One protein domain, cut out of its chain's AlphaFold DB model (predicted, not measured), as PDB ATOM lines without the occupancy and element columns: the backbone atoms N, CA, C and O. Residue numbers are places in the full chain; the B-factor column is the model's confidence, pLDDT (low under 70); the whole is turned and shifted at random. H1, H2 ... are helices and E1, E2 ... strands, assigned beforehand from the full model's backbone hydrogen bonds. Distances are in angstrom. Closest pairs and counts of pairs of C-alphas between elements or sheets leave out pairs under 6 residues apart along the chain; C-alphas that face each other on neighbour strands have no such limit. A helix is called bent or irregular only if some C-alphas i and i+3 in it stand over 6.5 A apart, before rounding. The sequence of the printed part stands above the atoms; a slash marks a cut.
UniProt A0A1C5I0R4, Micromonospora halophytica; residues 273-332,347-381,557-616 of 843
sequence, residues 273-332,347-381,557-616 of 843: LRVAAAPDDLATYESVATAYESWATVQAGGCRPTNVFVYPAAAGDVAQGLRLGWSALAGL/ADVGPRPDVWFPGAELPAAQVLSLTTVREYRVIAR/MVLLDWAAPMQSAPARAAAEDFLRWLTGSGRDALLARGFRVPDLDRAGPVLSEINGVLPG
ATOM      1  N   LEU A 273       5.799  -2.901  15.947       95.12
ATOM      2  CA  LEU A 273       6.852  -2.394  15.070       95.12
ATOM      3  C   LEU A 273       6.518  -2.760  13.622       95.12
ATOM      4  O   LEU A 273       6.442  -3.944  13.291       95.12
ATOM      5  N   ARG A 274       6.317  -1.768  12.751       94.00
ATOM      6  CA  ARG A 274       5.967  -1.993  11.339       94.00
ATOM      7  C   ARG A 274       7.228  -2.026  10.492       94.00
ATOM      8  O   ARG A 274       8.001  -1.070  10.486       94.00
ATOM      9  N   VAL A 275       7.414  -3.107   9.750       95.94
ATOM     10  CA  VAL A 275       8.621  -3.359   8.967       95.94
ATOM     11  C   VAL A 275       8.246  -3.562   7.506       95.94
ATOM     12  O   VAL A 275       7.626  -4.566   7.158       95.94
ATOM     13  N   ALA A 276       8.642  -2.625   6.650       93.88
ATOM     14  CA  ALA A 276       8.580  -2.811   5.205       93.88
ATOM     15  C   ALA A 276       9.769  -3.667   4.760       93.88
ATOM     16  O   ALA A 276      10.910  -3.333   5.077       93.88
ATOM     17  N   ALA A 277       9.524  -4.738   4.013       93.12
ATOM     18  CA  ALA A 277      10.576  -5.559   3.421       93.12
ATOM     19  C   ALA A 277      10.338  -5.748   1.923       93.12
ATOM     20  O   ALA A 277       9.191  -5.890   1.493       93.12
ATOM     21  N   ALA A 278      11.418  -5.794   1.139       89.50
ATOM     22  CA  ALA A 278      11.344  -6.152  -0.272       89.50
ATOM     23  C   ALA A 278      10.579  -7.484  -0.453       89.50
ATOM     24  O   ALA A 278      10.808  -8.421   0.321       89.50
ATOM     25  N   PRO A 279       9.672  -7.605  -1.446       85.75
ATOM     26  CA  PRO A 279       8.833  -8.796  -1.607       85.75
ATOM     27  C   PRO A 279       9.611 -10.115  -1.731       85.75
ATOM     28  O   PRO A 279       9.162 -11.142  -1.211       85.75
ATOM     29  N   ASP A 280      10.778 -10.075  -2.377       84.56
ATOM     30  CA  ASP A 280      11.659 -11.229  -2.571       84.56
ATOM     31  C   ASP A 280      12.278 -11.708  -1.241       84.56
ATOM     32  O   ASP A 280      12.404 -12.910  -1.011       84.56
ATOM     33  N   ASP A 281      12.533 -10.793  -0.299       87.81
ATOM     34  CA  ASP A 281      13.124 -11.096   1.010       87.81
ATOM     35  C   ASP A 281      12.096 -11.250   2.143       87.81
ATOM     36  O   ASP A 281      12.469 -11.502   3.296       87.81
ATOM     37  N   LEU A 282      10.797 -11.123   1.852       88.00
ATOM     38  CA  LEU A 282       9.737 -11.100   2.866       88.00
ATOM     39  C   LEU A 282       9.826 -12.292   3.830       88.00
ATOM     40  O   LEU A 282       9.850 -12.110   5.045       88.00
ATOM     41  N   ALA A 283       9.907 -13.513   3.294       85.75
ATOM     42  CA  ALA A 283       9.961 -14.729   4.108       85.75
ATOM     43  C   ALA A 283      11.237 -14.795   4.967       85.75
ATOM     44  O   ALA A 283      11.208 -15.271   6.106       85.75
ATOM     45  N   THR A 284      12.352 -14.285   4.435       89.75
ATOM     46  CA  THR A 284      13.628 -14.202   5.145       89.75
ATOM     47  C   THR A 284      13.502 -13.270   6.349       89.75
ATOM     48  O   THR A 284      13.820 -13.676   7.470       89.75
ATOM     49  N   TYR A 285      12.966 -12.061   6.163       92.62
ATOM     50  CA  TYR A 285      12.833 -11.093   7.252       92.62
ATOM     51  C   TYR A 285      11.680 -11.387   8.217       92.62
ATOM     52  O   TYR A 285      11.808 -11.070   9.396       92.62
ATOM     53  N   GLU A 286      10.613 -12.078   7.798       91.88
ATOM     54  CA  GLU A 286       9.618 -12.650   8.723       91.88
ATOM     55  C   GLU A 286      10.281 -13.641   9.702       91.88
ATOM     56  O   GLU A 286       9.999 -13.633  10.907       91.88
ATOM     57  N   SER A 287      11.210 -14.472   9.212       90.94
ATOM     58  CA  SER A 287      11.956 -15.407  10.062       90.94
ATOM     59  C   SER A 287      12.935 -14.693  10.998       90.94
ATOM     60  O   SER A 287      13.044 -15.073  12.165       90.94
ATOM     61  N   VAL A 288      13.637 -13.664  10.513       95.00
ATOM     62  CA  VAL A 288      14.559 -12.852  11.328       95.00
ATOM     63  C   VAL A 288      13.799 -12.085  12.415       95.00
ATOM     64  O   VAL A 288      14.211 -12.089  13.573       95.00
ATOM     65  N   ALA A 289      12.649 -11.499  12.076       95.19
ATOM     66  CA  ALA A 289      11.763 -10.837  13.027       95.19
ATOM     67  C   ALA A 289      11.279 -11.800  14.121       95.19
ATOM     68  O   ALA A 289      11.344 -11.476  15.303       95.19
ATOM     69  N   THR A 290      10.883 -13.022  13.753       94.19
ATOM     70  CA  THR A 290      10.472 -14.055  14.723       94.19
ATOM     71  C   THR A 290      11.607 -14.414  15.695       94.19
ATOM     72  O   THR A 290      11.367 -14.646  16.885       94.19
ATOM     73  N   ALA A 291      12.853 -14.456  15.211       94.69
ATOM     74  CA  ALA A 291      14.028 -14.699  16.046       94.69
ATOM     75  C   ALA A 291      14.296 -13.532  17.013       94.69
ATOM     76  O   ALA A 291      14.521 -13.777  18.200       94.69
ATOM     77  N   TYR A 292      14.180 -12.284  16.545       97.12
ATOM     78  CA  TYR A 292      14.274 -11.097  17.399       97.12
ATOM     79  C   TYR A 292      13.213 -11.099  18.499       97.12
ATOM     80  O   TYR A 292      13.536 -10.922  19.668       97.12
ATOM     81  N   GLU A 293      11.950 -11.356  18.159       93.88
ATOM     82  CA  GLU A 293      10.856 -11.373  19.136       93.88
ATOM     83  C   GLU A 293      11.060 -12.436  20.212       93.88
ATOM     84  O   GLU A 293      10.759 -12.209  21.385       93.88
ATOM     85  N   SER A 294      11.582 -13.595  19.809       92.25
ATOM     86  CA  SER A 294      11.895 -14.696  20.716       92.25
ATOM     87  C   SER A 294      13.040 -14.306  21.656       92.25
ATOM     88  O   SER A 294      12.911 -14.465  22.869       92.25
ATOM     89  N   TRP A 295      14.117 -13.718  21.122       95.31
ATOM     90  CA  TRP A 295      15.231 -13.184  21.912       95.31
ATOM     91  C   TRP A 295      14.776 -12.087  22.885       95.31
ATOM     92  O   TRP A 295      15.048 -12.181  24.082       95.31
ATOM     93  N   ALA A 296      14.028 -11.092  22.406       92.88
ATOM     94  CA  ALA A 296      13.549  -9.971  23.208       92.88
ATOM     95  C   ALA A 296      12.607 -10.437  24.330       92.88
ATOM     96  O   ALA A 296      12.649  -9.909  25.437       92.88
ATOM     97  N   THR A 297      11.798 -11.471  24.071       91.00
ATOM     98  CA  THR A 297      10.938 -12.092  25.089       91.00
ATOM     99  C   THR A 297      11.759 -12.742  26.204       91.00
ATOM    100  O   THR A 297      11.417 -12.604  27.375       91.00
ATOM    101  N   VAL A 298      12.862 -13.419  25.865       90.62
ATOM    102  CA  VAL A 298      13.772 -14.000  26.867       90.62
ATOM    103  C   VAL A 298      14.435 -12.904  27.702       90.62
ATOM    104  O   VAL A 298      14.468 -13.017  28.924       90.62
ATOM    105  N   GLN A 299      14.902 -11.822  27.069       91.12
ATOM    106  CA  GLN A 299      15.508 -10.690  27.783       91.12
ATOM    107  C   GLN A 299      14.521  -9.978  28.718       91.12
ATOM    108  O   GLN A 299      14.909  -9.488  29.772       91.12
ATOM    109  N   ALA A 300      13.235  -9.963  28.366       89.38
ATOM    110  CA  ALA A 300      12.168  -9.355  29.155       89.38
ATOM    111  C   ALA A 300      11.465 -10.346  30.109       89.38
ATOM    112  O   ALA A 300      10.278 -10.195  30.406       89.38
ATOM    113  N   GLY A 301      12.170 -11.383  30.583       88.31
ATOM    114  CA  GLY A 301      11.660 -12.298  31.612       88.31
ATOM    115  C   GLY A 301      10.439 -13.121  31.180       88.31
ATOM    116  O   GLY A 301       9.610 -13.480  32.010       88.31
ATOM    117  N   GLY A 302      10.292 -13.393  29.880       84.81
ATOM    118  CA  GLY A 302       9.160 -14.129  29.306       84.81
ATOM    119  C   GLY A 302       7.991 -13.249  28.847       84.81
ATOM    120  O   GLY A 302       7.089 -13.744  28.166       84.81
ATOM    121  N   CYS A 303       8.003 -11.949  29.150       87.25
ATOM    122  CA  CYS A 303       7.062 -10.994  28.573       87.25
ATOM    123  C   CYS A 303       7.517 -10.592  27.172       87.25
ATOM    124  O   CYS A 303       8.688 -10.318  26.962       87.25
ATOM    125  N   ARG A 304       6.601 -10.507  26.201       86.81
ATOM    126  CA  ARG A 304       6.939 -10.071  24.836       86.81
ATOM    127  C   ARG A 304       6.900  -8.538  24.754       86.81
ATOM    128  O   ARG A 304       5.794  -7.999  24.795       86.81
ATOM    129  N   PRO A 305       8.042  -7.833  24.618       91.06
ATOM    130  CA  PRO A 305       8.059  -6.368  24.612       91.06
ATOM    131  C   PRO A 305       7.663  -5.780  23.249       91.06
ATOM    132  O   PRO A 305       7.080  -4.699  23.190       91.06
ATOM    133  N   THR A 306       7.921  -6.516  22.164       93.12
ATOM    134  CA  THR A 306       7.754  -6.044  20.783       93.12
ATOM    135  C   THR A 306       7.050  -7.102  19.931       93.12
ATOM    136  O   THR A 306       7.326  -8.298  20.047       93.12
ATOM    137  N   ASN A 307       6.130  -6.662  19.071       92.69
ATOM    138  CA  ASN A 307       5.519  -7.450  18.004       92.69
ATOM    139  C   ASN A 307       5.881  -6.813  16.659       92.69
ATOM    140  O   ASN A 307       5.471  -5.691  16.372       92.69
ATOM    141  N   VAL A 308       6.640  -7.527  15.845       94.44
ATOM    142  CA  VAL A 308       7.169  -7.079  14.566       94.44
ATOM    143  C   VAL A 308       6.231  -7.532  13.451       94.44
ATOM    144  O   VAL A 308       6.073  -8.720  13.172       94.44
ATOM    145  N   PHE A 309       5.595  -6.569  12.795       92.69
ATOM    146  CA  PHE A 309       4.752  -6.795  11.633       92.69
ATOM    147  C   PHE A 309       5.547  -6.516  10.356       92.69
ATOM    148  O   PHE A 309       5.727  -5.360   9.975       92.69
ATOM    149  N   VAL A 310       6.016  -7.582   9.705       92.00
ATOM    150  CA  VAL A 310       6.702  -7.500   8.409       92.00
ATOM    151  C   VAL A 310       5.679  -7.590   7.276       92.00
ATOM    152  O   VAL A 310       4.839  -8.493   7.274       92.00
ATOM    153  N   TYR A 311       5.744  -6.669   6.316       87.50
ATOM    154  CA  TYR A 311       4.882  -6.654   5.132       87.50
ATOM    155  C   TYR A 311       5.691  -6.375   3.854       87.50
ATOM    156  O   TYR A 311       6.715  -5.687   3.917       87.50
ATOM    157  N   PRO A 312       5.265  -6.921   2.698       87.44
ATOM    158  CA  PRO A 312       5.952  -6.700   1.435       87.44
ATOM    159  C   PRO A 312       5.713  -5.276   0.933       87.44
ATOM    160  O   PRO A 312       4.567  -4.847   0.825       87.44
ATOM    161  N   ALA A 313       6.785  -4.581   0.573       86.25
ATOM    162  CA  ALA A 313       6.738  -3.287  -0.095       86.25
ATOM    163  C   ALA A 313       7.946  -3.163  -1.029       86.25
ATOM    164  O   ALA A 313       9.077  -3.407  -0.605       86.25
ATOM    165  N   ALA A 314       7.725  -2.798  -2.296       83.88
ATOM    166  CA  ALA A 314       8.833  -2.565  -3.216       83.88
ATOM    167  C   ALA A 314       9.669  -1.369  -2.734       83.88
ATOM    168  O   ALA A 314       9.128  -0.388  -2.216       83.88
ATOM    169  N   ALA A 315      10.991  -1.433  -2.901       86.25
ATOM    170  CA  ALA A 315      11.874  -0.379  -2.417       86.25
ATOM    171  C   ALA A 315      11.563   0.976  -3.081       86.25
ATOM    172  O   ALA A 315      11.511   1.992  -2.386       86.25
ATOM    173  N   GLY A 316      11.243   0.979  -4.381       82.62
ATOM    174  CA  GLY A 316      10.771   2.164  -5.102       82.62
ATOM    175  C   GLY A 316       9.499   2.793  -4.518       82.62
ATOM    176  O   GLY A 316       9.423   4.017  -4.410       82.62
ATOM    177  N   ASP A 317       8.538   1.982  -4.064       82.94
ATOM    178  CA  ASP A 317       7.298   2.473  -3.450       82.94
ATOM    179  C   ASP A 317       7.585   3.145  -2.099       82.94
ATOM    180  O   ASP A 317       7.138   4.262  -1.838       82.94
ATOM    181  N   VAL A 318       8.390   2.503  -1.245       87.12
ATOM    182  CA  VAL A 318       8.785   3.086   0.049       87.12
ATOM    183  C   VAL A 318       9.584   4.374  -0.160       87.12
ATOM    184  O   VAL A 318       9.302   5.383   0.488       87.12
ATOM    185  N   ALA A 319      10.530   4.379  -1.103       87.06
ATOM    186  CA  ALA A 319      11.302   5.560  -1.479       87.06
ATOM    187  C   ALA A 319      10.409   6.708  -1.979       87.06
ATOM    188  O   ALA A 319      10.605   7.862  -1.586       87.06
ATOM    189  N   GLN A 320       9.404   6.408  -2.806       82.94
ATOM    190  CA  GLN A 320       8.422   7.389  -3.260       82.94
ATOM    191  C   GLN A 320       7.612   7.945  -2.084       82.94
ATOM    192  O   GLN A 320       7.454   9.163  -1.979       82.94
ATOM    193  N   GLY A 321       7.164   7.087  -1.166       82.75
ATOM    194  CA  GLY A 321       6.460   7.500   0.045       82.75
ATOM    195  C   GLY A 321       7.285   8.419   0.942       82.75
ATOM    196  O   GLY A 321       6.776   9.434   1.415       82.75
ATOM    197  N   LEU A 322       8.576   8.132   1.122       85.62
ATOM    198  CA  LEU A 322       9.499   9.004   1.860       85.62
ATOM    199  C   LEU A 322       9.705  10.353   1.146       85.62
ATOM    200  O   LEU A 322       9.759  11.411   1.782       85.62
ATOM    201  N   ARG A 323       9.773  10.349  -0.190       83.81
ATOM    202  CA  ARG A 323       9.927  11.567  -1.000       83.81
ATOM    203  C   ARG A 323       8.683  12.438  -1.050       83.81
ATOM    204  O   ARG A 323       8.837  13.653  -1.088       83.81
ATOM    205  N   LEU A 324       7.487  11.862  -1.071       78.62
ATOM    206  CA  LEU A 324       6.223  12.598  -1.202       78.62
ATOM    207  C   LEU A 324       5.535  12.867   0.148       78.62
ATOM    208  O   LEU A 324       4.693  13.754   0.230       78.62
ATOM    209  N   GLY A 325       5.931  12.159   1.207       76.56
ATOM    210  CA  GLY A 325       5.289  12.196   2.520       76.56
ATOM    211  C   GLY A 325       4.165  11.160   2.611       76.56
ATOM    212  O   GLY A 325       3.315  11.062   1.723       76.56
ATOM    213  N   TRP A 326       4.156  10.368   3.686       76.75
ATOM    214  CA  TRP A 326       3.268   9.207   3.826       76.75
ATOM    215  C   TRP A 326       1.914   9.590   4.434       76.75
ATOM    216  O   TRP A 326       1.800   9.827   5.644       76.75
ATOM    217  N   SER A 327       0.862   9.596   3.615       69.31
ATOM    218  CA  SER A 327      -0.495   9.936   4.050       69.31
ATOM    219  C   SER A 327      -1.228   8.749   4.681       69.31
ATOM    220  O   SER A 327      -0.952   7.585   4.393       69.31
ATOM    221  N   ALA A 328      -2.167   9.043   5.581       65.56
ATOM    222  CA  ALA A 328      -2.999   8.033   6.236       65.56
ATOM    223  C   ALA A 328      -4.228   7.631   5.402       65.56
ATOM    224  O   ALA A 328      -4.760   6.544   5.615       65.56
ATOM    225  N   LEU A 329      -4.679   8.496   4.485       63.19
ATOM    226  CA  LEU A 329      -5.835   8.287   3.610       63.19
ATOM    227  C   LEU A 329      -5.626   9.003   2.271       63.19
ATOM    228  O   LEU A 329      -4.944  10.026   2.199       63.19
ATOM    229  N   ALA A 330      -6.267   8.496   1.218       58.72
ATOM    230  CA  ALA A 330      -6.269   9.140  -0.090       58.72
ATOM    231  C   ALA A 330      -6.774  10.593  -0.002       58.72
ATOM    232  O   ALA A 330      -7.799  10.862   0.622       58.72
ATOM    233  N   GLY A 331      -6.051  11.523  -0.631       56.91
ATOM    234  CA  GLY A 331      -6.431  12.938  -0.719       56.91
ATOM    235  C   GLY A 331      -6.108  13.796   0.511       56.91
ATOM    236  O   GLY A 331      -6.258  15.012   0.437       56.91
ATOM    237  N   LEU A 332      -5.631  13.210   1.619       63.22
ATOM    238  CA  LEU A 332      -5.160  13.982   2.775       63.22
ATOM    239  C   LEU A 332      -3.674  14.363   2.639       63.22
ATOM    240  O   LEU A 332      -2.898  13.556   2.113       63.22
ATOM    241  N   ALA A 347      -2.988   2.538  -1.231       55.22
ATOM    242  CA  ALA A 347      -3.928   1.515  -0.761       55.22
ATOM    243  C   ALA A 347      -3.303   0.095  -0.752       55.22
ATOM    244  O   ALA A 347      -3.731  -0.749   0.032       55.22
ATOM    245  N   ASP A 348      -2.259  -0.130  -1.567       54.22
ATOM    246  CA  ASP A 348      -1.700  -1.453  -1.872       54.22
ATOM    247  C   ASP A 348      -0.287  -1.730  -1.302       54.22
ATOM    248  O   ASP A 348       0.140  -2.880  -1.319       54.22
ATOM    249  N   VAL A 349       0.455  -0.731  -0.791       68.88
ATOM    250  CA  VAL A 349       1.858  -0.927  -0.323       68.88
ATOM    251  C   VAL A 349       1.930  -1.288   1.164       68.88
ATOM    252  O   VAL A 349       2.856  -1.965   1.596       68.88
ATOM    253  N   GLY A 350       0.941  -0.867   1.959       73.56
ATOM    254  CA  GLY A 350       0.854  -1.180   3.387       73.56
ATOM    255  C   GLY A 350       0.926   0.049   4.301       73.56
ATOM    256  O   GLY A 350       0.821   1.188   3.839       73.56
ATOM    257  N   PRO A 351       1.034  -0.156   5.628       82.81
ATOM    258  CA  PRO A 351       1.086   0.944   6.586       82.81
ATOM    259  C   PRO A 351       2.383   1.751   6.440       82.81
ATOM    260  O   PRO A 351       3.306   1.354   5.742       82.81
ATOM    261  N   ARG A 352       2.480   2.880   7.147       88.06
ATOM    262  CA  ARG A 352       3.741   3.621   7.281       88.06
ATOM    263  C   ARG A 352       4.780   2.770   8.040       88.06
ATOM    264  O   ARG A 352       4.454   2.356   9.156       88.06
ATOM    265  N   PRO A 353       5.985   2.525   7.495       92.31
ATOM    266  CA  PRO A 353       7.000   1.706   8.158       92.31
ATOM    267  C   PRO A 353       7.738   2.462   9.264       92.31
ATOM    268  O   PRO A 353       7.995   3.657   9.141       92.31
ATOM    269  N   ASP A 354       8.133   1.751  10.318       94.56
ATOM    270  CA  ASP A 354       9.101   2.211  11.326       94.56
ATOM    271  C   ASP A 354      10.532   1.767  10.960       94.56
ATOM    272  O   ASP A 354      11.506   2.463  11.239       94.56
ATOM    273  N   VAL A 355      10.644   0.612  10.295       96.38
ATOM    274  CA  VAL A 355      11.888   0.040   9.760       96.38
ATOM    275  C   VAL A 355      11.669  -0.354   8.305       96.38
ATOM    276  O   VAL A 355      10.589  -0.826   7.938       96.38
ATOM    277  N   TRP A 356      12.706  -0.212   7.488       95.44
ATOM    278  CA  TRP A 356      12.683  -0.619   6.090       95.44
ATOM    279  C   TRP A 356      13.898  -1.479   5.713       95.44
ATOM    280  O   TRP A 356      15.043  -1.102   5.960       95.44
ATOM    281  N   PHE A 357      13.629  -2.628   5.092       94.81
ATOM    282  CA  PHE A 357      14.597  -3.490   4.420       94.81
ATOM    283  C   PHE A 357      14.386  -3.392   2.898       94.81
ATOM    284  O   PHE A 357      13.475  -4.043   2.378       94.81
ATOM    285  N   PRO A 358      15.190  -2.601   2.162       91.12
ATOM    286  CA  PRO A 358      15.053  -2.445   0.708       91.12
ATOM    287  C   PRO A 358      15.463  -3.688  -0.101       91.12
ATOM    288  O   PRO A 358      15.327  -3.688  -1.319       91.12
ATOM    289  N   GLY A 359      15.942  -4.747   0.556       87.69
ATOM    290  CA  GLY A 359      16.533  -5.908  -0.109       87.69
ATOM    291  C   GLY A 359      17.898  -5.571  -0.704       87.69
ATOM    292  O   GLY A 359      18.646  -4.797  -0.102       87.69
ATOM    293  N   ALA A 360      18.215  -6.143  -1.868       84.06
ATOM    294  CA  ALA A 360      19.451  -5.860  -2.603       84.06
ATOM    295  C   ALA A 360      19.447  -4.495  -3.319       84.06
ATOM    296  O   ALA A 360      20.491  -4.039  -3.784       84.06
ATOM    297  N   GLU A 361      18.292  -3.830  -3.419       80.50
ATOM    298  CA  GLU A 361      18.190  -2.523  -4.061       80.50
ATOM    299  C   GLU A 361      18.891  -1.449  -3.220       80.50
ATOM    300  O   GLU A 361      18.694  -1.358  -2.005       80.50
ATOM    301  N   LEU A 362      19.702  -0.612  -3.871       73.88
ATOM    302  CA  LEU A 362      20.286   0.572  -3.253       73.88
ATOM    303  C   LEU A 362      19.304   1.744  -3.396       73.88
ATOM    304  O   LEU A 362      19.110   2.230  -4.514       73.88
ATOM    305  N   PRO A 363      18.701   2.252  -2.304       74.69
ATOM    306  CA  PRO A 363      17.906   3.465  -2.391       74.69
ATOM    307  C   PRO A 363      18.778   4.629  -2.862       74.69
ATOM    308  O   PRO A 363      19.921   4.770  -2.425       74.69
ATOM    309  N   ALA A 364      18.230   5.493  -3.718       70.25
ATOM    310  CA  ALA A 364      18.952   6.668  -4.195       70.25
ATOM    311  C   ALA A 364      19.497   7.498  -3.020       70.25
ATOM    312  O   ALA A 364      18.801   7.689  -2.019       70.25
ATOM    313  N   ALA A 365      20.701   8.060  -3.167       74.50
ATOM    314  CA  ALA A 365      21.344   8.862  -2.120       74.50
ATOM    315  C   ALA A 365      20.429   9.979  -1.579       74.50
ATOM    316  O   ALA A 365      20.387  10.219  -0.378       74.50
ATOM    317  N   GLN A 366      19.612  10.579  -2.454       76.81
ATOM    318  CA  GLN A 366      18.608  11.592  -2.101       76.81
ATOM    319  C   GLN A 366      17.553  11.096  -1.098       76.81
ATOM    320  O   GLN A 366      17.038  11.885  -0.314       76.81
ATOM    321  N   VAL A 367      17.193   9.809  -1.146       81.06
ATOM    322  CA  VAL A 367      16.231   9.186  -0.223       81.06
ATOM    323  C   VAL A 367      16.901   8.922   1.119       81.06
ATOM    324  O   VAL A 367      16.323   9.222   2.157       81.06
ATOM    325  N   LEU A 368      18.133   8.405   1.101       83.88
ATOM    326  CA  LEU A 368      18.905   8.140   2.318       83.88
ATOM    327  C   LEU A 368      19.310   9.426   3.056       83.88
ATOM    328  O   LEU A 368      19.525   9.380   4.260       83.88
ATOM    329  N   SER A 369      19.377  10.566   2.359       85.56
ATOM    330  CA  SER A 369      19.643  11.884   2.949       85.56
ATOM    331  C   SER A 369      18.395  12.606   3.476       85.56
ATOM    332  O   SER A 369      18.497  13.752   3.912       85.56
ATOM    333  N   LEU A 370      17.202  12.005   3.387       86.75
ATOM    334  CA  LEU A 370      15.985  12.611   3.932       86.75
ATOM    335  C   LEU A 370      16.061  12.666   5.459       86.75
ATOM    336  O   LEU A 370      16.494  11.713   6.092       86.75
ATOM    337  N   THR A 371      15.534  13.732   6.064       86.69
ATOM    338  CA  THR A 371      15.491  13.890   7.532       86.69
ATOM    339  C   THR A 371      14.698  12.790   8.241       86.69
ATOM    340  O   THR A 371      14.949  12.504   9.405       86.69
ATOM    341  N   THR A 372      13.752  12.158   7.541       89.19
ATOM    342  CA  THR A 372      12.996  10.993   8.023       89.19
ATOM    343  C   THR A 372      13.855   9.728   8.102       89.19
ATOM    344  O   THR A 372      13.510   8.802   8.827       89.19
ATOM    345  N   VAL A 373      14.961   9.648   7.358       91.31
ATOM    346  CA  VAL A 373      15.928   8.555   7.476       91.31
ATOM    347  C   VAL A 373      16.927   8.939   8.557       91.31
ATOM    348  O   VAL A 373      17.768   9.811   8.367       91.31
ATOM    349  N   ARG A 374      16.835   8.281   9.712       92.00
ATOM    350  CA  ARG A 374      17.732   8.567  10.834       92.00
ATOM    351  C   ARG A 374      19.089   7.909  10.667       92.00
ATOM    352  O   ARG A 374      20.120   8.515  10.933       92.00
ATOM    353  N   GLU A 375      19.074   6.636  10.296       92.19
ATOM    354  CA  GLU A 375      20.269   5.811  10.183       92.19
ATOM    355  C   GLU A 375      19.992   4.638   9.248       92.19
ATOM    356  O   GLU A 375      18.874   4.124   9.188       92.19
ATOM    357  N   TYR A 376      21.021   4.174   8.547       91.38
ATOM    358  CA  TYR A 376      20.991   2.888   7.869       91.38
ATOM    359  C   TYR A 376      22.301   2.134   8.084       91.38
ATOM    360  O   TYR A 376      23.368   2.733   8.267       91.38
ATOM    361  N   ARG A 377      22.220   0.802   8.080       91.38
ATOM    362  CA  ARG A 377      23.365  -0.099   8.265       91.38
ATOM    363  C   ARG A 377      23.272  -1.291   7.328       91.38
ATOM    364  O   ARG A 377      22.193  -1.855   7.163       91.38
ATOM    365  N   VAL A 378      24.403  -1.688   6.750       90.75
ATOM    366  CA  VAL A 378      24.529  -2.986   6.078       90.75
ATOM    367  C   VAL A 378      24.591  -4.051   7.168       90.75
ATOM    368  O   VAL A 378      25.485  -4.027   8.008       90.75
ATOM    369  N   ILE A 379      23.618  -4.956   7.182       92.62
ATOM    370  CA  ILE A 379      23.518  -6.017   8.196       92.62
ATOM    371  C   ILE A 379      23.925  -7.383   7.641       92.62
ATOM    372  O   ILE A 379      24.302  -8.276   8.392       92.62
ATOM    373  N   ALA A 380      23.845  -7.551   6.323       92.00
ATOM    374  CA  ALA A 380      24.108  -8.802   5.639       92.00
ATOM    375  C   ALA A 380      24.551  -8.534   4.199       92.00
ATOM    376  O   ALA A 380      24.242  -7.496   3.614       92.00
ATOM    377  N   ARG A 381      25.264  -9.497   3.624       89.88
ATOM    378  CA  ARG A 381      25.709  -9.505   2.236       89.88
ATOM    379  C   ARG A 381      25.535 -10.897   1.631       89.88
ATOM    380  O   ARG A 381      25.610 -11.903   2.341       89.88
ATOM    381  N   MET A 557      19.380  -2.401   6.776       94.69
ATOM    382  CA  MET A 557      18.286  -1.980   7.644       94.69
ATOM    383  C   MET A 557      18.282  -0.455   7.699       94.69
ATOM    384  O   MET A 557      19.305   0.142   8.035       94.69
ATOM    385  N   VAL A 558      17.151   0.162   7.369       95.44
ATOM    386  CA  VAL A 558      16.938   1.612   7.437       95.44
ATOM    387  C   VAL A 558      15.992   1.917   8.598       95.44
ATOM    388  O   VAL A 558      14.880   1.387   8.653       95.44
ATOM    389  N   LEU A 559      16.434   2.767   9.524       95.88
ATOM    390  CA  LEU A 559      15.630   3.279  10.628       95.88
ATOM    391  C   LEU A 559      14.946   4.581  10.220       95.88
ATOM    392  O   LEU A 559      15.606   5.536   9.799       95.88
ATOM    393  N   LEU A 560      13.623   4.616  10.378       94.12
ATOM    394  CA  LEU A 560      12.808   5.776  10.044       94.12
ATOM    395  C   LEU A 560      12.398   6.528  11.310       94.12
ATOM    396  O   LEU A 560      11.987   5.922  12.303       94.12
ATOM    397  N   ASP A 561      12.497   7.852  11.250       91.75
ATOM    398  CA  ASP A 561      12.189   8.769  12.337       91.75
ATOM    399  C   ASP A 561      11.066   9.723  11.928       91.75
ATOM    400  O   ASP A 561      11.260  10.714  11.221       91.75
ATOM    401  N   TRP A 562       9.850   9.382  12.352       88.31
ATOM    402  CA  TRP A 562       8.657  10.175  12.069       88.31
ATOM    403  C   TRP A 562       8.317  11.080  13.256       88.31
ATOM    404  O   TRP A 562       8.408  10.668  14.417       88.31
ATOM    405  N   ALA A 563       7.838  12.293  12.978       83.38
ATOM    406  CA  ALA A 563       7.428  13.242  14.015       83.38
ATOM    407  C   ALA A 563       6.329  12.672  14.937       83.38
ATOM    408  O   ALA A 563       5.485  11.883  14.518       83.38
ATOM    409  N   ALA A 564       6.275  13.084  16.204       74.12
ATOM    410  CA  ALA A 564       5.120  12.770  17.050       74.12
ATOM    411  C   ALA A 564       3.863  13.493  16.508       74.12
ATOM    412  O   ALA A 564       3.978  14.651  16.107       74.12
ATOM    413  N   PRO A 565       2.664  12.869  16.477       75.50
ATOM    414  CA  PRO A 565       2.285  11.571  17.054       75.50
ATOM    415  C   PRO A 565       2.395  10.372  16.083       75.50
ATOM    416  O   PRO A 565       1.864   9.302  16.367       75.50
ATOM    417  N   MET A 566       3.046  10.527  14.925       79.31
ATOM    418  CA  MET A 566       3.087   9.524  13.848       79.31
ATOM    419  C   MET A 566       3.879   8.255  14.198       79.31
ATOM    420  O   MET A 566       3.564   7.183  13.667       79.31
ATOM    421  N   GLN A 567       4.874   8.373  15.077       88.25
ATOM    422  CA  GLN A 567       5.656   7.272  15.636       88.25
ATOM    423  C   GLN A 567       5.838   7.495  17.140       88.25
ATOM    424  O   GLN A 567       6.257   8.567  17.586       88.25
ATOM    425  N   SER A 568       5.496   6.484  17.938       90.19
ATOM    426  CA  SER A 568       5.584   6.560  19.396       90.19
ATOM    427  C   SER A 568       7.031   6.394  19.878       90.19
ATOM    428  O   SER A 568       7.844   5.737  19.226       90.19
ATOM    429  N   ALA A 569       7.365   6.961  21.043       92.31
ATOM    430  CA  ALA A 569       8.689   6.776  21.645       92.31
ATOM    431  C   ALA A 569       9.049   5.287  21.872       92.31
ATOM    432  O   ALA A 569      10.172   4.909  21.534       92.31
ATOM    433  N   PRO A 570       8.123   4.410  22.322       92.81
ATOM    434  CA  PRO A 570       8.398   2.977  22.410       92.81
ATOM    435  C   PRO A 570       8.668   2.309  21.054       92.81
ATOM    436  O   PRO A 570       9.528   1.438  20.982       92.81
ATOM    437  N   ALA A 571       7.983   2.712  19.973       92.12
ATOM    438  CA  ALA A 571       8.237   2.165  18.632       92.12
ATOM    439  C   ALA A 571       9.631   2.547  18.119       92.12
ATOM    440  O   ALA A 571      10.339   1.698  17.581       92.12
ATOM    441  N   ARG A 572      10.059   3.794  18.360       94.69
ATOM    442  CA  ARG A 572      11.414   4.264  18.037       94.69
ATOM    443  C   ARG A 572      12.482   3.474  18.804       94.69
ATOM    444  O   ARG A 572      13.420   2.974  18.193       94.69
ATOM    445  N   ALA A 573      12.295   3.284  20.111       94.69
ATOM    446  CA  ALA A 573      13.206   2.486  20.933       94.69
ATOM    447  C   ALA A 573      13.256   1.009  20.494       94.69
ATOM    448  O   ALA A 573      14.332   0.420  20.450       94.69
ATOM    449  N   ALA A 574      12.114   0.419  20.122       95.19
ATOM    450  CA  ALA A 574      12.051  -0.949  19.608       95.19
ATOM    451  C   ALA A 574      12.759  -1.102  18.249       95.19
ATOM    452  O   ALA A 574      13.421  -2.109  18.015       95.19
ATOM    453  N   ALA A 575      12.659  -0.104  17.364       96.75
ATOM    454  CA  ALA A 575      13.365  -0.095  16.084       96.75
ATOM    455  C   ALA A 575      14.894  -0.061  16.275       96.75
ATOM    456  O   ALA A 575      15.619  -0.836  15.652       96.75
ATOM    457  N   GLU A 576      15.379   0.797  17.180       96.62
ATOM    458  CA  GLU A 576      16.797   0.868  17.552       96.62
ATOM    459  C   GLU A 576      17.292  -0.426  18.201       96.62
ATOM    460  O   GLU A 576      18.385  -0.897  17.893       96.62
ATOM    461  N   ASP A 577      16.498  -1.011  19.100       96.69
ATOM    462  CA  ASP A 577      16.830  -2.270  19.760       96.69
ATOM    463  C   ASP A 577      16.931  -3.426  18.759       96.69
ATOM    464  O   ASP A 577      17.867  -4.226  18.830       96.69
ATOM    465  N   PHE A 578      16.038  -3.458  17.767       97.38
ATOM    466  CA  PHE A 578      16.092  -4.440  16.692       97.38
ATOM    467  C   PHE A 578      17.363  -4.300  15.841       97.38
ATOM    468  O   PHE A 578      18.020  -5.308  15.563       97.38
ATOM    469  N   LEU A 579      17.770  -3.072  15.494       96.56
ATOM    470  CA  LEU A 579      19.038  -2.838  14.791       96.56
ATOM    471  C   LEU A 579      20.229  -3.281  15.648       96.56
ATOM    472  O   LEU A 579      21.088  -4.021  15.171       96.56
ATOM    473  N   ARG A 580      20.252  -2.882  16.924       96.31
ATOM    474  CA  ARG A 580      21.328  -3.219  17.866       96.31
ATOM    475  C   ARG A 580      21.495  -4.731  17.992       96.31
ATOM    476  O   ARG A 580      22.621  -5.227  17.943       96.31
ATOM    477  N   TRP A 581      20.382  -5.461  18.090       96.88
ATOM    478  CA  TRP A 581      20.366  -6.920  18.097       96.88
ATOM    479  C   TRP A 581      20.934  -7.500  16.797       96.88
ATOM    480  O   TRP A 581      21.852  -8.314  16.866       96.88
ATOM    481  N   LEU A 582      20.475  -7.049  15.624       95.75
ATOM    482  CA  LEU A 582      20.969  -7.530  14.323       95.75
ATOM    483  C   LEU A 582      22.470  -7.300  14.127       95.75
ATOM    484  O   LEU A 582      23.150  -8.141  13.546       95.75
ATOM    485  N   THR A 583      22.997  -6.196  14.655       93.62
ATOM    486  CA  THR A 583      24.434  -5.895  14.631       93.62
ATOM    487  C   THR A 583      25.223  -6.543  15.773       93.62
ATOM    488  O   THR A 583      26.446  -6.417  15.799       93.62
ATOM    489  N   GLY A 584      24.565  -7.254  16.692       93.88
ATOM    490  CA  GLY A 584      25.153  -7.897  17.869       93.88
ATOM    491  C   GLY A 584      24.834  -9.393  17.938       93.88
ATOM    492  O   GLY A 584      25.251 -10.170  17.082       93.88
ATOM    493  N   SER A 585      24.089  -9.817  18.962       92.75
ATOM    494  CA  SER A 585      23.754 -11.233  19.199       92.75
ATOM    495  C   SER A 585      22.810 -11.846  18.154       92.75
ATOM    496  O   SER A 585      22.718 -13.066  18.047       92.75
ATOM    497  N   GLY A 586      22.124 -11.022  17.363       92.81
ATOM    498  CA  GLY A 586      21.225 -11.432  16.286       92.81
ATOM    499  C   GLY A 586      21.909 -11.790  14.970       92.81
ATOM    500  O   GLY A 586      21.240 -12.304  14.072       92.81
ATOM    501  N   ARG A 587      23.229 -11.584  14.844       94.12
ATOM    502  CA  ARG A 587      23.994 -11.943  13.634       94.12
ATOM    503  C   ARG A 587      23.818 -13.420  13.251       94.12
ATOM    504  O   ARG A 587      23.725 -13.740  12.068       94.12
ATOM    505  N   ASP A 588      23.674 -14.313  14.230       91.06
ATOM    506  CA  ASP A 588      23.465 -15.746  13.984       91.06
ATOM    507  C   ASP A 588      22.119 -16.053  13.310       91.06
ATOM    508  O   ASP A 588      22.020 -17.014  12.545       91.06
ATOM    509  N   ALA A 589      21.099 -15.209  13.506       93.25
ATOM    510  CA  ALA A 589      19.838 -15.336  12.781       93.25
ATOM    511  C   ALA A 589      20.018 -15.043  11.284       93.25
ATOM    512  O   ALA A 589      19.396 -15.707  10.460       93.25
ATOM    513  N   LEU A 590      20.899 -14.103  10.918       93.81
ATOM    514  CA  LEU A 590      21.242 -13.810   9.521       93.81
ATOM    515  C   LEU A 590      22.088 -14.933   8.911       93.81
ATOM    516  O   LEU A 590      21.790 -15.402   7.810       93.81
ATOM    517  N   LEU A 591      23.082 -15.432   9.652       91.12
ATOM    518  CA  LEU A 591      23.895 -16.582   9.243       91.12
ATOM    519  C   LEU A 591      23.038 -17.828   8.990       91.12
ATOM    520  O   LEU A 591      23.229 -18.514   7.989       91.12
ATOM    521  N   ALA A 592      22.052 -18.098   9.852       90.56
ATOM    522  CA  ALA A 592      21.097 -19.193   9.680       90.56
ATOM    523  C   ALA A 592      20.215 -19.034   8.429       90.56
ATOM    524  O   ALA A 592      19.570 -19.997   8.008       90.56
ATOM    525  N   ARG A 593      20.181 -17.839   7.823       91.62
ATOM    526  CA  ARG A 593      19.504 -17.569   6.551       91.62
ATOM    527  C   ARG A 593      20.378 -17.657   5.310       91.62
ATOM    528  O   ARG A 593      19.851 -17.479   4.214       91.62
ATOM    529  N   GLY A 594      21.651 -18.014   5.469       91.88
ATOM    530  CA  GLY A 594      22.606 -18.115   4.367       91.88
ATOM    531  C   GLY A 594      23.211 -16.773   3.971       91.88
ATOM    532  O   GLY A 594      23.805 -16.681   2.905       91.88
ATOM    533  N   PHE A 595      23.065 -15.735   4.798       92.62
ATOM    534  CA  PHE A 595      23.785 -14.484   4.592       92.62
ATOM    535  C   PHE A 595      25.216 -14.574   5.110       92.62
ATOM    536  O   PHE A 595      25.498 -15.268   6.090       92.62
ATOM    537  N   ARG A 596      26.102 -13.786   4.500       89.56
ATOM    538  CA  ARG A 596      27.378 -13.393   5.099       89.56
ATOM    539  C   ARG A 596      27.160 -12.102   5.880       89.56
ATOM    540  O   ARG A 596      26.437 -11.220   5.426       89.56
ATOM    541  N   VAL A 597      27.741 -11.993   7.067       90.12
ATOM    542  CA  VAL A 597      27.551 -10.829   7.944       90.12
ATOM    543  C   VAL A 597      28.825  -9.979   7.916       90.12
ATOM    544  O   VAL A 597      29.905 -10.558   8.036       90.12
ATOM    545  N   PRO A 598      28.734  -8.646   7.738       83.56
ATOM    546  CA  PRO A 598      29.897  -7.762   7.814       83.56
ATOM    547  C   PRO A 598      30.661  -7.901   9.139       83.56
ATOM    548  O   PRO A 598      30.069  -8.203  10.179       83.56
ATOM    549  N   ASP A 599      31.974  -7.671   9.091       79.94
ATOM    550  CA  ASP A 599      32.881  -7.724  10.249       79.94
ATOM    551  C   ASP A 599      32.854  -9.065  11.004       79.94
ATOM    552  O   ASP A 599      33.049  -9.121  12.222       79.94
ATOM    553  N   LEU A 600      32.534 -10.154  10.300       81.50
ATOM    554  CA  LEU A 600      32.475 -11.493  10.863       81.50
ATOM    555  C   LEU A 600      33.164 -12.503   9.938       81.50
ATOM    556  O   LEU A 600      32.582 -12.978   8.964       81.50
ATOM    557  N   ASP A 601      34.379 -12.901  10.312       73.56
ATOM    558  CA  ASP A 601      35.223 -13.833   9.549       73.56
ATOM    559  C   ASP A 601      34.844 -15.305   9.787       73.56
ATOM    560  O   ASP A 601      35.684 -16.177  10.012       73.56
ATOM    561  N   ARG A 602      33.541 -15.607   9.770       79.69
ATOM    562  CA  ARG A 602      33.029 -16.981   9.807       79.69
ATOM    563  C   ARG A 602      31.785 -17.144   8.949       79.69
ATOM    564  O   ARG A 602      30.916 -16.274   8.897       79.69
ATOM    565  N   ALA A 603      31.673 -18.308   8.323       77.25
ATOM    566  CA  ALA A 603      30.464 -18.717   7.625       77.25
ATOM    567  C   ALA A 603      29.428 -19.285   8.611       77.25
ATOM    568  O   ALA A 603      29.771 -19.918   9.612       77.25
ATOM    569  N   GLY A 604      28.146 -19.067   8.317       81.06
ATOM    570  CA  GLY A 604      27.044 -19.700   9.037       81.06
ATOM    571  C   GLY A 604      26.986 -21.211   8.792       81.06
ATOM    572  O   GLY A 604      27.460 -21.678   7.758       81.06
ATOM    573  N   PRO A 605      26.330 -21.990   9.669       78.50
ATOM    574  CA  PRO A 605      26.275 -23.454   9.548       78.50
ATOM    575  C   PRO A 605      25.565 -23.943   8.275       78.50
ATOM    576  O   PRO A 605      25.762 -25.075   7.841       78.50
ATOM    577  N   VAL A 606      24.728 -23.098   7.665       87.44
ATOM    578  CA  VAL A 606      24.027 -23.408   6.412       87.44
ATOM    579  C   VAL A 606      24.839 -23.052   5.162       87.44
ATOM    580  O   VAL A 606      24.520 -23.558   4.088       87.44
ATOM    581  N   LEU A 607      25.888 -22.231   5.280       89.00
ATOM    582  CA  LEU A 607      26.830 -21.956   4.195       89.00
ATOM    583  C   LEU A 607      27.827 -23.120   4.117       89.00
ATOM    584  O   LEU A 607      28.899 -23.075   4.707       89.00
ATOM    585  N   SER A 608      27.450 -24.196   3.431       87.88
ATOM    586  CA  SER A 608      28.257 -25.413   3.323       87.88
ATOM    587  C   SER A 608      28.264 -25.970   1.906       87.88
ATOM    588  O   SER A 608      27.345 -25.727   1.118       87.88
ATOM    589  N   GLU A 609      29.265 -26.795   1.603       86.81
ATOM    590  CA  GLU A 609      29.361 -27.457   0.301       86.81
ATOM    591  C   GLU A 609      28.180 -28.378   0.022       86.81
ATOM    592  O   GLU A 609      27.729 -28.459  -1.120       86.81
ATOM    593  N   ILE A 610      27.621 -28.999   1.067       84.50
ATOM    594  CA  ILE A 610      26.394 -29.805   0.999       84.50
ATOM    595  C   ILE A 610      25.217 -28.955   0.518       84.50
ATOM    596  O   ILE A 610      24.416 -29.435  -0.284       84.50
ATOM    597  N   ASN A 611      25.163 -27.684   0.913       91.50
ATOM    598  CA  ASN A 611      24.175 -26.716   0.437       91.50
ATOM    599  C   ASN A 611      24.625 -25.961  -0.824       91.50
ATOM    600  O   ASN A 611      23.989 -24.980  -1.204       91.50
ATOM    601  N   GLY A 612      25.672 -26.433  -1.505       92.62
ATOM    602  CA  GLY A 612      26.079 -25.965  -2.830       92.62
ATOM    603  C   GLY A 612      27.057 -24.794  -2.833       92.62
ATOM    604  O   GLY A 612      27.501 -24.394  -3.908       92.62
ATOM    605  N   VAL A 613      27.440 -24.271  -1.671       93.94
ATOM    606  CA  VAL A 613      28.231 -23.037  -1.544       93.94
ATOM    607  C   VAL A 613      29.577 -23.303  -0.880       93.94
ATOM    608  O   VAL A 613      29.773 -24.341  -0.255       93.94
ATOM    609  N   LEU A 614      30.520 -22.379  -1.029       90.00
ATOM    610  CA  LEU A 614      31.878 -22.526  -0.514       90.00
ATOM    611  C   LEU A 614      32.071 -21.628   0.721       90.00
ATOM    612  O   LEU A 614      32.275 -20.421   0.572       90.00
ATOM    613  N   PRO A 615      32.002 -22.166   1.956       84.50
ATOM    614  CA  PRO A 615      32.146 -21.350   3.165       84.50
ATOM    615  C   PRO A 615      33.456 -20.557   3.201       84.50
ATOM    616  O   PRO A 615      33.419 -19.356   3.484       84.50
ATOM    617  N   GLY A 616      34.569 -21.213   2.846       80.19
ATOM    618  CA  GLY A 616      35.921 -20.645   2.841       80.19
ATOM    619  C   GLY A 616      36.160 -19.564   1.788       80.19
ATOM    620  O   GLY A 616      37.044 -18.738   1.981       80.19
TER     621      GLY A 616
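What this domain is: This is residues 273 to 332, 347 to 381 and 557 to 616 of the 843 residues of a protein of Micromonospora halophytica (UniProt A0A1C5I0R4). A strongly twisted sheet of five strands curls round H4, and the long helix H1 covers the E2 and E1 end of the sheet on the same face. H2 packs on the opposite face, and past H5 a tail with no named element, residues 592 to 616, runs out to one end of the longest axis. The printed part has 155 residues with five named helices and five named strands, in the order E1 H1 E2 H2 E3 H3 E4 E5 H4 H5. The sheet is mixed, ordered E2 E1 E3 E5 E4, and the class is mixed, helices and strands. The whole is compact, with a radius of gyration of the C-alphas of 16.3 A and spans of 54 by 38 by 25 A.

How they stand to each other: Edge strand E2, residues 306 to 312, is parallel to E1, residues 273 to 277, with N 275 and O 309 2.8 A apart. E1 is parallel to E3, residues 355 to 357, with N 357 and O 276 at 2.8 A. E3 is antiparallel to E5, residues 557 to 560, with N 558 and O 356 at 2.8 A. E5 is antiparallel to edge strand E4, residues 373 to 381, with N 559 and O 375 at 2.8 A. H1, residues 279 to 299, is on the sheet over E2 and E1, at a height of 8.3 A, and runs along the strands. E1, H1 and E2 form a strand-helix-strand unit, two parallel neighbour strands with a helix between, its crossover right-handed. H4, residues 569 to 582, is on the same face; its closest C-alphas to E5 are Ala 575 and Leu 559, 6.8 A apart. H2, residues 315 to 324, is on the opposite face. H3, residues 365 to 368, only grazes the sheet; E3, H3 and E4 form a split unit, with E5 between the two strands, its crossover right-handed. H5, residues 587 to 591, also grazes the sheet and only just touches H1, with 3 pairs of C-alphas within 8 A, the closest those of Ala 589 and Val 288 at 6.0 A. Every O i to N i+4 pair is within hydrogen-bond range in H2, H4 and H5; in H1 15 of 17 are, and H3 is too short for one.

Where its parts are: E1 begins at C-alpha 273 (6.852, -2.394, 15.070). H1 is 30.2 A long, with a kink of 28 degrees near residue 286, and is irregular, C-alphas 280 and 283 being 7.7 A apart. E4 is 21.2 A, H4 20.2 A and E2 19.4 A long. H5 ends at C-alpha 591 (23.895, -16.582, 9.243).

The domain as a whole: The two C-alphas farthest apart, of Gly 331 and Gly 616, are 54.2 A apart. Residues 333 to 346 and 382 to 556 are not printed, with gaps of 13.0 A and 11.9 A between C-alphas. Of the links that are printed whole, none is long. Mean pLDDT of the printed part is 87.1; residues 327 to 332 and 347 to 349 are under 70.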